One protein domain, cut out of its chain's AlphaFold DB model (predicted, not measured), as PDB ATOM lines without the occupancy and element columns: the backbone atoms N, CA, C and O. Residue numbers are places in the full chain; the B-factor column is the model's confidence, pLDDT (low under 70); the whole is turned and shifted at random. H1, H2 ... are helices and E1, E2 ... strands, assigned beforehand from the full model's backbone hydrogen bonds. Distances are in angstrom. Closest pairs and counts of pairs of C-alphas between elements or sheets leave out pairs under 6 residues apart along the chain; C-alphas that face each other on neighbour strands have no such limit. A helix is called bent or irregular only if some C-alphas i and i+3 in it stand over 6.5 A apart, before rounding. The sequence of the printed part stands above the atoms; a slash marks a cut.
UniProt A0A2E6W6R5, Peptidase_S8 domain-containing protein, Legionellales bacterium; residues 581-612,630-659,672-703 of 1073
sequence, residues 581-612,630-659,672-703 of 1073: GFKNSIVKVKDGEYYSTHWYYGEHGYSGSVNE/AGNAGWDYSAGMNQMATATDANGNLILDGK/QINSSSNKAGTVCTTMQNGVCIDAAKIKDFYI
ATOM      1  N   GLY A 581     115.050 109.811  96.084       91.44
ATOM      2  CA  GLY A 581     115.094 110.705  94.931       91.44
ATOM      3  C   GLY A 581     116.314 110.440  94.056       91.44
ATOM      4  O   GLY A 581     116.150 110.274  92.850       91.44
ATOM      5  N   PHE A 582     117.500 110.309  94.658       91.88
ATOM      6  CA  PHE A 582     118.715 109.926  93.931       91.88
ATOM      7  C   PHE A 582     118.594 108.531  93.316       91.88
ATOM      8  O   PHE A 582     118.825 108.349  92.126       91.88
ATOM      9  N   LYS A 583     118.170 107.538  94.105       91.44
ATOM     10  CA  LYS A 583     118.024 106.155  93.616       91.44
ATOM     11  C   LYS A 583     117.099 106.064  92.400       91.44
ATOM     12  O   LYS A 583     117.404 105.342  91.458       91.44
ATOM     13  N   ASN A 584     115.996 106.813  92.408       94.69
ATOM     14  CA  ASN A 584     115.022 106.817  91.318       94.69
ATOM     15  C   ASN A 584     115.462 107.644  90.102       94.69
ATOM     16  O   ASN A 584     114.858 107.504  89.039       94.69
ATOM     17  N   SER A 585     116.454 108.527  90.242       94.50
ATOM     18  CA  SER A 585     116.902 109.399  89.155       94.50
ATOM     19  C   SER A 585     118.068 108.841  88.349       94.50
ATOM     20  O   SER A 585     118.342 109.374  87.270       94.50
ATOM     21  N   ILE A 586     118.751 107.805  88.841       95.06
ATOM     22  CA  ILE A 586     119.897 107.196  88.164       95.06
ATOM     23  C   ILE A 586     119.458 106.416  86.923       95.06
ATOM     24  O   ILE A 586     118.613 105.526  86.980       95.06
ATOM     25  N   VAL A 587     120.086 106.738  85.794       93.62
ATOM     26  CA  VAL A 587     119.889 106.105  84.491       93.62
ATOM     27  C   VAL A 587     121.237 105.603  83.984       93.62
ATOM     28  O   VAL A 587     122.229 106.328  84.033       93.62
ATOM     29  N   LYS A 588     121.275 104.363  83.486       94.62
ATOM     30  CA  LYS A 588     122.448 103.806  82.802       94.62
ATOM     31  C   LYS A 588     122.532 104.400  81.394       94.62
ATOM     32  O   LYS A 588     121.579 104.278  80.626       94.62
ATOM     33  N   VAL A 589     123.651 105.043  81.075       90.12
ATOM     34  CA  VAL A 589     123.921 105.637  79.756       90.12
ATOM     35  C   VAL A 589     124.460 104.561  78.818       90.12
ATOM     36  O   VAL A 589     123.904 104.312  77.751       90.12
ATOM     37  N   LYS A 590     125.517 103.878  79.256       91.94
ATOM     38  CA  LYS A 590     126.115 102.696  78.623       91.94
ATOM     39  C   LYS A 590     126.812 101.874  79.705       91.94
ATOM     40  O   LYS A 590     126.622 102.129  80.894       91.94
ATOM     41  N   ASP A 591     127.564 100.848  79.325       91.44
ATOM     42  CA  ASP A 591     128.288 100.066  80.322       91.44
ATOM     43  C   ASP A 591     129.288 100.923  81.110       91.44
ATOM     44  O   ASP A 591     129.972 101.761  80.527       91.44
ATOM     45  N   GLY A 592     129.281 100.778  82.440       92.69
ATOM     46  CA  GLY A 592     130.109 101.566  83.361       92.69
ATOM     47  C   GLY A 592     129.737 103.037  83.559       92.69
ATOM     48  O   GLY A 592     130.286 103.667  84.459       92.69
ATOM     49  N   GLU A 593     128.801 103.596  82.790       94.69
ATOM     50  CA  GLU A 593     128.444 105.017  82.861       94.69
ATOM     51  C   GLU A 593     126.969 105.223  83.198       94.69
ATOM     52  O   GLU A 593     126.056 104.736  82.521       94.69
ATOM     53  N   TYR A 594     126.743 106.005  84.245       94.94
ATOM     54  CA  TYR A 594     125.447 106.312  84.825       94.94
ATOM     55  C   TYR A 594     125.300 107.827  84.955       94.94
ATOM     56  O   TYR A 594     126.282 108.551  85.034       94.94
ATOM     57  N   TYR A 595     124.073 108.327  85.011       93.12
ATOM     58  CA  TYR A 595     123.799 109.742  85.250       93.12
ATOM     59  C   TYR A 595     122.513 109.900  86.052       93.12
ATOM     60  O   TYR A 595     121.572 109.123  85.890       93.12
ATOM     61  N   SER A 596     122.446 110.924  86.901       93.56
ATOM     62  CA  SER A 596     121.221 111.266  87.617       93.56
ATOM     63  C   SER A 596     120.407 112.313  86.860       93.56
ATOM     64  O   SER A 596     120.793 113.471  86.787       93.56
ATOM     65  N   THR A 597     119.190 111.958  86.454       92.38
ATOM     66  CA  THR A 597     118.202 112.882  85.856       92.38
ATOM     67  C   THR A 597     117.652 113.943  86.818       92.38
ATOM     68  O   THR A 597     116.932 114.849  86.395       92.38
ATOM     69  N   HIS A 598     117.972 113.859  88.111       91.62
ATOM     70  CA  HIS A 598     117.567 114.849  89.102       91.62
ATOM     71  C   HIS A 598     118.365 116.148  88.934       91.62
ATOM     72  O   HIS A 598     119.593 116.109  88.919       91.62
ATOM     73  N   TRP A 599     117.668 117.290  88.907       85.19
ATOM     74  CA  TRP A 599     118.248 118.621  88.661       85.19
ATOM     75  C   TRP A 599     119.443 118.964  89.565       85.19
ATOM     76  O   TRP A 599     120.365 119.627  89.118       85.19
ATOM     77  N   TYR A 600     119.435 118.504  90.822       86.56
ATOM     78  CA  TYR A 600     120.519 118.770  91.778       86.56
ATOM     79  C   TYR A 600     121.679 117.764  91.670       86.56
ATOM     80  O   TYR A 600     122.830 118.158  91.513       86.56
ATOM     81  N   TYR A 601     121.396 116.457  91.746       86.69
ATOM     82  CA  TYR A 601     122.439 115.424  91.781       86.69
ATOM     83  C   TYR A 601     123.150 115.246  90.441       86.69
ATOM     84  O   TYR A 601     124.281 114.772  90.431       86.69
ATOM     85  N   GLY A 602     122.480 115.589  89.335       82.19
ATOM     86  CA  GLY A 602     123.071 115.549  88.004       82.19
ATOM     87  C   GLY A 602     124.260 116.496  87.891       82.19
ATOM     88  O   GLY A 602     125.326 116.050  87.512       82.19
ATOM     89  N   GLU A 603     124.103 117.763  88.286       81.06
ATOM     90  CA  GLU A 603     125.153 118.786  88.141       81.06
ATOM     91  C   GLU A 603     126.158 118.800  89.307       81.06
ATOM     92  O   GLU A 603     127.336 119.089  89.119       81.06
ATOM     93  N   HIS A 604     125.719 118.500  90.533       84.31
ATOM     94  CA  HIS A 604     126.549 118.690  91.733       84.31
ATOM     95  C   HIS A 604     127.102 117.393  92.337       84.31
ATOM     96  O   HIS A 604     127.803 117.439  93.354       84.31
ATOM     97  N   GLY A 605     126.759 116.244  91.750       85.56
ATOM     98  CA  GLY A 605     126.958 114.937  92.366       85.56
ATOM     99  C   GLY A 605     126.061 114.724  93.590       85.56
ATOM    100  O   GLY A 605     125.360 115.625  94.072       85.56
ATOM    101  N   TYR A 606     126.044 113.500  94.120       84.88
ATOM    102  CA  TYR A 606     125.239 113.215  95.305       84.88
ATOM    103  C   TYR A 606     125.807 113.923  96.542       84.88
ATOM    104  O   TYR A 606     127.005 113.872  96.812       84.88
ATOM    105  N   SER A 607     124.930 114.580  97.311       81.50
ATOM    106  CA  SER A 607     125.295 115.396  98.481       81.50
ATOM    107  C   SER A 607     126.251 116.571  98.183       81.50
ATOM    108  O   SER A 607     126.914 117.059  99.098       81.50
ATOM    109  N   GLY A 608     126.318 117.048  96.933       83.94
ATOM    110  CA  GLY A 608     127.177 118.176  96.560       83.94
ATOM    111  C   GLY A 608     128.670 117.837  96.572       83.94
ATOM    112  O   GLY A 608     129.490 118.703  96.883       83.94
ATOM    113  N   SER A 609     129.024 116.588  96.259       85.19
ATOM    114  CA  SER A 609     130.394 116.063  96.296       85.19
ATOM    115  C   SER A 609     131.399 116.902  95.502       85.19
ATOM    116  O   SER A 609     132.529 117.066  95.952       85.19
ATOM    117  N   VAL A 610     130.987 117.547  94.404       81.81
ATOM    118  CA  VAL A 610     131.846 118.487  93.655       81.81
ATOM    119  C   VAL A 610     132.333 119.650  94.534       81.81
ATOM    120  O   VAL A 610     133.491 120.061  94.467       81.81
ATOM    121  N   ASN A 611     131.470 120.179  95.406       87.00
ATOM    122  CA  ASN A 611     131.845 121.249  96.333       87.00
ATOM    123  C   ASN A 611     132.637 120.726  97.537       87.00
ATOM    124  O   ASN A 611     133.514 121.431  98.039       87.00
ATOM    125  N   GLU A 612     132.360 119.502  97.990       91.25
ATOM    126  CA  GLU A 612     133.133 118.859  99.057       91.25
ATOM    127  C   GLU A 612     134.578 118.583  98.628       91.25
ATOM    128  O   GLU A 612     135.490 118.810  99.424       91.25
ATOM    129  N   ALA A 630     134.473 102.098  98.713       97.56
ATOM    130  CA  ALA A 630     133.515 102.239  97.607       97.56
ATOM    131  C   ALA A 630     132.035 102.192  98.048       97.56
ATOM    132  O   ALA A 630     131.149 102.742  97.384       97.56
ATOM    133  N   GLY A 631     131.757 101.547  99.186       95.56
ATOM    134  CA  GLY A 631     130.421 101.363  99.751       95.56
ATOM    135  C   GLY A 631     129.884  99.940  99.593       95.56
ATOM    136  O   GLY A 631     130.305  99.190  98.719       95.56
ATOM    137  N   ASN A 632     128.936  99.574 100.462       95.50
ATOM    138  CA  ASN A 632     128.504  98.183 100.675       95.50
ATOM    139  C   ASN A 632     127.049  97.914 100.236       95.50
ATOM    140  O   ASN A 632     126.309  97.219 100.933       95.50
ATOM    141  N   ALA A 633     126.596  98.517  99.135       94.00
ATOM    142  CA  ALA A 633     125.213  98.380  98.669       94.00
ATOM    143  C   ALA A 633     125.061  97.595  97.351       94.00
ATOM    144  O   ALA A 633     123.945  97.469  96.852       94.00
ATOM    145  N   GLY A 634     126.153  97.044  96.815       94.94
ATOM    146  CA  GLY A 634     126.152  96.176  95.633       94.94
ATOM    147  C   GLY A 634     125.817  96.892  94.323       94.94
ATOM    148  O   GLY A 634     125.468  96.238  93.338       94.94
ATOM    149  N   TRP A 635     125.882  98.227  94.297       94.75
ATOM    150  CA  TRP A 635     125.551  99.004  93.104       94.75
ATOM    151  C   TRP A 635     126.576  98.784  91.996       94.75
ATOM    152  O   TRP A 635     127.756  98.561  92.249       94.75
ATOM    153  N   ASP A 636     126.142  98.926  90.745       96.31
ATOM    154  CA  ASP A 636     127.041  98.861  89.588       96.31
ATOM    155  C   ASP A 636     127.939 100.100  89.426       96.31
ATOM    156  O   ASP A 636     128.702 100.200  88.470       96.31
ATOM    157  N   TYR A 637     127.844 101.047  90.352       95.12
ATOM    158  CA  TYR A 637     128.578 102.297  90.354       95.12
ATOM    159  C   TYR A 637     128.929 102.712  91.778       95.12
ATOM    160  O   TYR A 637     128.268 102.316  92.743       95.12
ATOM    161  N   SER A 638     129.912 103.595  91.891       94.38
ATOM    162  CA  SER A 638     130.265 104.272  93.134       94.38
ATOM    163  C   SER A 638     129.904 105.754  93.022       94.38
ATOM    164  O   SER A 638     130.284 106.431  92.069       94.38
ATOM    165  N   ALA A 639     129.121 106.258  93.976       91.56
ATOM    166  CA  ALA A 639     128.578 107.617  93.965       91.56
ATOM    167  C   ALA A 639     128.837 108.343  95.298       91.56
ATOM    168  O   ALA A 639     129.649 107.902  96.110       91.56
ATOM    169  N   GLY A 640     128.184 109.487  95.523       89.69
ATOM    170  CA  GLY A 640     128.331 110.228  96.773       89.69
ATOM    171  C   GLY A 640     129.702 110.859  96.893       89.69
ATOM    172  O   GLY A 640     130.184 111.504  95.963       89.69
ATOM    173  N   MET A 641     130.333 110.663  98.045       91.81
ATOM    174  CA  MET A 641     131.651 111.228  98.318       91.81
ATOM    175  C   MET A 641     132.747 110.592  97.445       91.81
ATOM    176  O   MET A 641     133.791 111.206  97.264       91.81
ATOM    177  N   ASN A 642     132.510 109.434  96.815       94.50
ATOM    178  CA  ASN A 642     133.454 108.870  95.841       94.50
ATOM    179  C   ASN A 642     133.534 109.697  94.546       94.50
ATOM    180  O   ASN A 642     134.584 109.727  93.916       94.50
ATOM    181  N   GLN A 643     132.483 110.453  94.193       93.19
ATOM    182  CA  GLN A 643     132.493 111.353  93.024       93.19
ATOM    183  C   GLN A 643     133.463 112.537  93.184       93.19
ATOM    184  O   GLN A 643     133.698 113.262  92.225       93.19
ATOM    185  N   MET A 644     134.056 112.738  94.370       94.31
ATOM    186  CA  MET A 644     135.132 113.716  94.545       94.31
ATOM    187  C   MET A 644     136.385 113.360  93.735       94.31
ATOM    188  O   MET A 644     137.100 114.271  93.325       94.31
ATOM    189  N   ALA A 645     136.631 112.070  93.475       94.88
ATOM    190  CA  ALA A 645     137.786 111.611  92.702       94.88
ATOM    191  C   ALA A 645     137.777 112.158  91.262       94.88
ATOM    192  O   ALA A 645     138.829 112.454  90.706       94.88
ATOM    193  N   THR A 646     136.587 112.356  90.687       93.81
ATOM    194  CA  THR A 646     136.389 112.830  89.308       93.81
ATOM    195  C   THR A 646     135.925 114.286  89.232       93.81
ATOM    196  O   THR A 646     135.640 114.781  88.145       93.81
ATOM    197  N   ALA A 647     135.795 114.975  90.370       91.69
ATOM    198  CA  ALA A 647     135.284 116.338  90.414       91.69
ATOM    199  C   ALA A 647     136.300 117.325  89.826       91.69
ATOM    200  O   ALA A 647     137.459 117.353  90.248       91.69
ATOM    201  N   THR A 648     135.850 118.171  88.899       90.50
ATOM    202  CA  THR A 648     136.696 119.147  88.209       90.50
ATOM    203  C   THR A 648     136.382 120.594  88.585       90.50
ATOM    204  O   THR A 648     135.284 120.935  89.030       90.50
ATOM    205  N   ASP A 649     137.382 121.465  88.442       85.88
ATOM    206  CA  ASP A 649     137.211 122.910  88.508       85.88
ATOM    207  C   ASP A 649     136.627 123.476  87.195       85.88
ATOM    208  O   ASP A 649     136.329 122.750  86.247       85.88
ATOM    209  N   ALA A 650     136.461 124.799  87.125       82.31
ATOM    210  CA  ALA A 650     135.909 125.464  85.942       82.31
ATOM    211  C   ALA A 650     136.772 125.312  84.671       82.31
ATOM    212  O   ALA A 650     136.274 125.555  83.575       82.31
ATOM    213  N   ASN A 651     138.042 124.919  84.812       80.75
ATOM    214  CA  ASN A 651     138.977 124.700  83.711       80.75
ATOM    215  C   ASN A 651     139.048 123.221  83.295       80.75
ATOM    216  O   ASN A 651     139.766 122.894  82.353       80.75
ATOM    217  N   GLY A 652     138.317 122.331  83.977       82.56
ATOM    218  CA  GLY A 652     138.343 120.892  83.728       82.56
ATOM    219  C   GLY A 652     139.453 120.140  84.468       82.56
ATOM    220  O   GLY A 652     139.595 118.940  84.250       82.56
ATOM    221  N   ASN A 653     140.209 120.793  85.358       87.81
ATOM    222  CA  ASN A 653     141.245 120.123  86.151       87.81
ATOM    223  C   ASN A 653     140.624 119.397  87.343       87.81
ATOM    224  O   ASN A 653     139.714 119.930  87.979       87.81
ATOM    225  N   LEU A 654     141.143 118.223  87.701       92.31
ATOM    226  CA  LEU A 654     140.688 117.490  88.884       92.31
ATOM    227  C   LEU A 654     140.988 118.273  90.166       92.31
ATOM    228  O   LEU A 654     142.133 118.614  90.449       92.31
ATOM    229  N   ILE A 655     139.965 118.498  90.991       94.19
ATOM    230  CA  ILE A 655     140.081 119.293  92.222       94.19
ATOM    231  C   ILE A 655     141.000 118.615  93.246       94.19
ATOM    232  O   ILE A 655     141.772 119.290  93.925       94.19
ATOM    233  N   LEU A 656     140.921 117.286  93.371       94.19
ATOM    234  CA  LEU A 656     141.802 116.523  94.262       94.19
ATOM    235  C   LEU A 656     143.179 116.233  93.642       94.19
ATOM    236  O   LEU A 656     144.038 115.700  94.345       94.19
ATOM    237  N   ASP A 657     143.416 116.605  92.377       92.44
ATOM    238  CA  ASP A 657     144.683 116.388  91.655       92.44
ATOM    239  C   ASP A 657     145.173 114.926  91.752       92.44
ATOM    240  O   ASP A 657     146.321 114.655  92.086       92.44
ATOM    241  N   GLY A 658     144.253 113.966  91.584       92.88
ATOM    242  CA  GLY A 658     144.558 112.531  91.615       92.88
ATOM    243  C   GLY A 658     144.925 111.943  92.984       92.88
ATOM    244  O   GLY A 658     145.371 110.808  93.049       92.88
ATOM    245  N   LYS A 659     144.730 112.661  94.098       95.12
ATOM    246  CA  LYS A 659     145.100 112.197  95.455       95.12
ATOM    247  C   LYS A 659     144.057 111.308  96.145       95.12
ATOM    248  O   LYS A 659     144.003 111.270  97.373       95.12
ATOM    249  N   GLN A 672     136.040  86.627  92.939       96.00
ATOM    250  CA  GLN A 672     135.217  87.675  92.335       96.00
ATOM    251  C   GLN A 672     135.104  88.886  93.263       96.00
ATOM    252  O   GLN A 672     135.388  88.803  94.458       96.00
ATOM    253  N   ILE A 673     134.614  90.013  92.744       96.12
ATOM    254  CA  ILE A 673     134.219  91.133  93.601       96.12
ATOM    255  C   ILE A 673     133.076  90.705  94.538       96.12
ATOM    256  O   ILE A 673     132.122  90.040  94.124       96.12
ATOM    257  N   ASN A 674     133.150  91.087  95.812       97.62
ATOM    258  CA  ASN A 674     132.113  90.774  96.785       97.62
ATOM    259  C   ASN A 674     130.773  91.397  96.352       97.62
ATOM    260  O   ASN A 674     130.720  92.570  95.981       97.62
ATOM    261  N   SER A 675     129.674  90.646  96.456       96.69
ATOM    262  CA  SER A 675     128.348  91.081  95.985       96.69
ATOM    263  C   SER A 675     127.813  92.342  96.669       96.69
ATOM    264  O   SER A 675     126.973  93.040  96.101       96.69
ATOM    265  N   SER A 676     128.295  92.651  97.877       96.56
ATOM    266  CA  SER A 676     127.963  93.891  98.579       96.56
ATOM    267  C   SER A 676     128.797  95.089  98.120       96.56
ATOM    268  O   SER A 676     128.369  96.218  98.336       96.56
ATOM    269  N   SER A 677     129.949  94.894  97.471       97.94
ATOM    270  CA  SER A 677     130.781  96.004  97.003       97.94
ATOM    271  C   SER A 677     130.044  96.796  95.930       97.94
ATOM    272  O   SER A 677     129.587  96.239  94.929       97.94
ATOM    273  N   ASN A 678     129.971  98.113  96.099       97.81
ATOM    274  CA  ASN A 678     129.739  98.986  94.957       97.81
ATOM    275  C   ASN A 678     130.886  98.796  93.960       97.81
ATOM    276  O   ASN A 678     132.015  98.555  94.376       97.81
ATOM    277  N   LYS A 679     130.577  98.868  92.667       97.88
ATOM    278  CA  LYS A 679     131.515  98.642  91.563       97.88
ATOM    279  C   LYS A 679     132.145  99.956  91.078       97.88
ATOM    280  O   LYS A 679     131.712 101.046  91.470       97.88
ATOM    281  N   ALA A 680     133.127  99.855  90.187       97.88
ATOM    282  CA  ALA A 680     133.882 100.986  89.634       97.88
ATOM    283  C   ALA A 680     133.112 101.881  88.633       97.88
ATOM    284  O   ALA A 680     133.669 102.851  88.109       97.88
ATOM    285  N   GLY A 681     131.834 101.595  88.363       96.81
ATOM    286  CA  GLY A 681     131.005 102.412  87.481       96.81
ATOM    287  C   GLY A 681     130.902 103.867  87.948       96.81
ATOM    288  O   GLY A 681     130.891 104.175  89.143       96.81
ATOM    289  N   THR A 682     130.805 104.777  86.983       95.31
ATOM    290  CA  THR A 682     130.836 106.226  87.204       95.31
ATOM    291  C   THR A 682     129.442 106.819  87.118       95.31
ATOM    292  O   THR A 682     128.752 106.639  86.115       95.31
ATOM    293  N   VAL A 683     129.041 107.577  88.142       93.94
ATOM    294  CA  VAL A 683     127.888 108.481  88.050       93.94
ATOM    295  C   VAL A 683     128.378 109.845  87.585       93.94
ATOM    296  O   VAL A 683     128.969 110.597  88.360       93.94
ATOM    297  N   CYS A 684     128.120 110.139  86.319       91.19
ATOM    298  CA  CYS A 684     128.586 111.327  85.637       91.19
ATOM    299  C   CYS A 684     127.938 112.599  86.181       91.19
ATOM    300  O   CYS A 684     126.729 112.627  86.430       91.19
ATOM    301  N   THR A 685     128.748 113.645  86.317       87.38
ATOM    302  CA  THR A 685     128.311 114.988  86.734       87.38
ATOM    303  C   THR A 685     128.145 115.949  85.557       87.38
ATOM    304  O   THR A 685     127.317 116.857  85.591       87.38
ATOM    305  N   THR A 686     128.861 115.699  84.460       85.19
ATOM    306  CA  THR A 686     128.813 116.519  83.249       85.19
ATOM    307  C   THR A 686     128.316 115.692  82.071       85.19
ATOM    308  O   THR A 686     128.992 114.786  81.575       85.19
ATOM    309  N   MET A 687     127.114 116.025  81.597       85.56
ATOM    310  CA  MET A 687     126.484 115.392  80.439       85.56
ATOM    311  C   MET A 687     126.299 116.401  79.308       85.56
ATOM    312  O   MET A 687     125.686 117.451  79.500       85.56
ATOM    313  N   GLN A 688     126.739 116.047  78.100       85.00
ATOM    314  CA  GLN A 688     126.489 116.825  76.888       85.00
ATOM    315  C   GLN A 688     125.906 115.921  75.803       85.00
ATOM    316  O   GLN A 688     126.480 114.892  75.466       85.00
ATOM    317  N   ASN A 689     124.743 116.288  75.255       85.00
ATOM    318  CA  ASN A 689     124.040 115.513  74.218       85.00
ATOM    319  C   ASN A 689     123.834 114.023  74.574       85.00
ATOM    320  O   ASN A 689     123.862 113.164  73.698       85.00
ATOM    321  N   GLY A 690     123.630 113.712  75.860       81.06
ATOM    322  CA  GLY A 690     123.464 112.334  76.338       81.06
ATOM    323  C   GLY A 690     124.767 111.541  76.490       81.06
ATOM    324  O   GLY A 690     124.704 110.348  76.762       81.06
ATOM    325  N   VAL A 691     125.927 112.189  76.355       86.25
ATOM    326  CA  VAL A 691     127.258 111.595  76.537       86.25
ATOM    327  C   VAL A 691     127.899 112.141  77.809       86.25
ATOM    328  O   VAL A 691     127.823 113.340  78.082       86.25
ATOM    329  N   CYS A 692     128.535 111.259  78.577       88.25
ATOM    330  CA  CYS A 692     129.307 111.627  79.755       88.25
ATOM    331  C   CYS A 692     130.660 112.212  79.353       88.25
ATOM    332  O   CYS A 692     131.518 111.497  78.834       88.25
ATOM    333  N   ILE A 693     130.868 113.496  79.637       87.19
ATOM    334  CA  ILE A 693     132.093 114.226  79.274       87.19
ATOM    335  C   ILE A 693     132.954 114.592  80.489       87.19
ATOM    336  O   ILE A 693     133.837 115.435  80.380       87.19
ATOM    337  N   ASP A 694     132.704 113.969  81.646       87.38
ATOM    338  CA  ASP A 694     133.596 114.099  82.804       87.38
ATOM    339  C   ASP A 694     135.034 113.739  82.408       87.38
ATOM    340  O   ASP A 694     135.249 112.699  81.774       87.38
ATOM    341  N   ALA A 695     135.984 114.590  82.812       84.69
ATOM    342  CA  ALA A 695     137.402 114.496  82.456       84.69
ATOM    343  C   ALA A 695     138.076 113.213  82.963       84.69
ATOM    344  O   ALA A 695     139.057 112.769  82.379       84.69
ATOM    345  N   ALA A 696     137.537 112.617  84.026       91.69
ATOM    346  CA  ALA A 696     137.966 111.329  84.545       91.69
ATOM    347  C   ALA A 696     136.758 110.514  85.014       91.69
ATOM    348  O   ALA A 696     135.670 111.053  85.251       91.69
ATOM    349  N   LYS A 697     136.946 109.204  85.145       94.44
ATOM    350  CA  LYS A 697     135.936 108.240  85.586       94.44
ATOM    351  C   LYS A 697     136.364 107.613  86.913       94.44
ATOM    352  O   LYS A 697     137.540 107.563  87.245       94.44
ATOM    353  N   ILE A 698     135.407 107.098  87.685       95.94
ATOM    354  CA  ILE A 698     135.704 106.442  88.970       95.94
ATOM    355  C   ILE A 698     136.644 105.255  88.776       95.94
ATOM    356  O   ILE A 698     137.554 105.082  89.578       95.94
ATOM    357  N   LYS A 699     136.470 104.483  87.695       95.94
ATOM    358  CA  LYS A 699     137.353 103.363  87.339       95.94
ATOM    359  C   LYS A 699     138.835 103.742  87.231       95.94
ATOM    360  O   LYS A 699     139.684 102.878  87.432       95.94
ATOM    361  N   ASP A 700     139.146 105.012  86.972       96.25
ATOM    362  CA  ASP A 700     140.521 105.506  86.865       96.25
ATOM    363  C   ASP A 700     141.169 105.680  88.249       96.25
ATOM    364  O   ASP A 700     142.386 105.682  88.349       96.25
ATOM    365  N   PHE A 701     140.368 105.759  89.321       98.06
ATOM    366  CA  PHE A 701     140.802 105.907  90.720       98.06
ATOM    367  C   PHE A 701     140.405 104.720  91.600       98.06
ATOM    368  O   PHE A 701     140.467 104.797  92.829       98.06
ATOM    369  N   TYR A 702     139.918 103.643  90.986       98.75
ATOM    370  CA  TYR A 702     139.341 102.515  91.694       98.75
ATOM    371  C   TYR A 702     140.325 101.351  91.736       98.75
ATOM    372  O   TYR A 702     140.785 100.897  90.693       98.75
ATOM    373  N   ILE A 703     140.593 100.832  92.929       98.75
ATOM    374  CA  ILE A 703     141.423  99.644  93.165       98.75
ATOM    375  C   ILE A 703     140.664  98.688  94.087       98.75
ATOM    376  O   ILE A 703     139.777  99.102  94.836       98.75
TER     377      ILE A 703
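AT A GLANCE: This is residues 581 to 612, 630 to 659 and 672 to 703 of the 1073 residues of the protein "Peptidase_S8 domain-containing protein" of Legionellales bacterium (UniProt A0A2E6W6R5). Look for a small three-stranded sheet, E1, E2 and E3, with a string of four short helices, H2, H3, H4 and H5, each touching the next, and H1 near the start of E1. Loops make up much of the rest, and two of them, residues 647 to 659 and 672 to 680, reach out toward opposite ends of the longest axis. The 94 printed residues run H1 E1 E2 H2 H3 H4 E3 H5, and the sheet, order E1, E2, E3, is mixed. The class is mixed, helices and strands, with 42 residues, under half, in named elements. The whole is compact, with a radius of gyration of the C-alphas of 12.3 A and spans of 38 by 29 by 22 A.

HOW THE PARTS SIT: Start at the hairpin of E1, residues 586 to 590, and E2, residues 593 to 596; they are antiparallel at 151 degrees, with N 587 and O 595 2.8 A apart, within hydrogen-bond range. On the other side of E2 find its parallel neighbour E3, residues 681 to 684, at 42 degrees, with N 684 and O 594 at 2.7 A. H1, residues 581 to 585, only grazes the sheet, and its Ser 585 has its C-alpha 5.0 A from that of Ser 596, the closest pair with E2. H2, residues 599 to 604, also only grazes the sheet, and touches H3, residues 606 to 612, only at the corner, the closest C-alphas being those of His 604 and Val 610, 5.6 A. H3 is not on the sheet; it touches H4, residues 640 to 646, at a steep tilt of 44 degrees, the same way, with the C-alphas of Tyr 606 and Gly 640 closest at 4.5 A. H4 touches H5, residues 698 to 701, the closest C-alphas being those of Thr 646 and Ile 698, 6.4 A; both only graze the sheet. H1 and H4 are apart. In H1 every O i to N i+4 pair is within hydrogen-bond range, against 1 of 2 in H2, 1 of 3 in H3 and 0 of 3 in H4, where O i to N i+3 gives 3 of 4 in H3 and 4 of 4 in H4; H5 is too short for an O i to N i+4 pair.

IN THESE COORDINATES: Find C-alpha 586 at (119.897, 107.196, 88.164); from there E1 runs 12.2 A to C-alpha 590. E2 spans 10.7 A and E3 9.4 A. H4 runs 11.3 A from C-alpha 640 at (128.331, 110.228, 96.773). H3, 10.4 A long, is irregular, with C-alphas 607 and 610 8.7 A apart. H5 ends at C-alpha 701, (140.802, 105.907, 90.720).

THE WHOLE: The C-alphas of Ala 650 and Gln 672 are the two farthest apart, 38.3 A. Two cuts leave out residues 613 to 629, with 16.7 A between C-alphas 612 and 630, and 660 to 671, with 26.6 A between C-alphas 659 and 672. E3 to H5 is a long link of 13 residues. Mean pLDDT of the printed part is 91.4, and no printed residue is under 70.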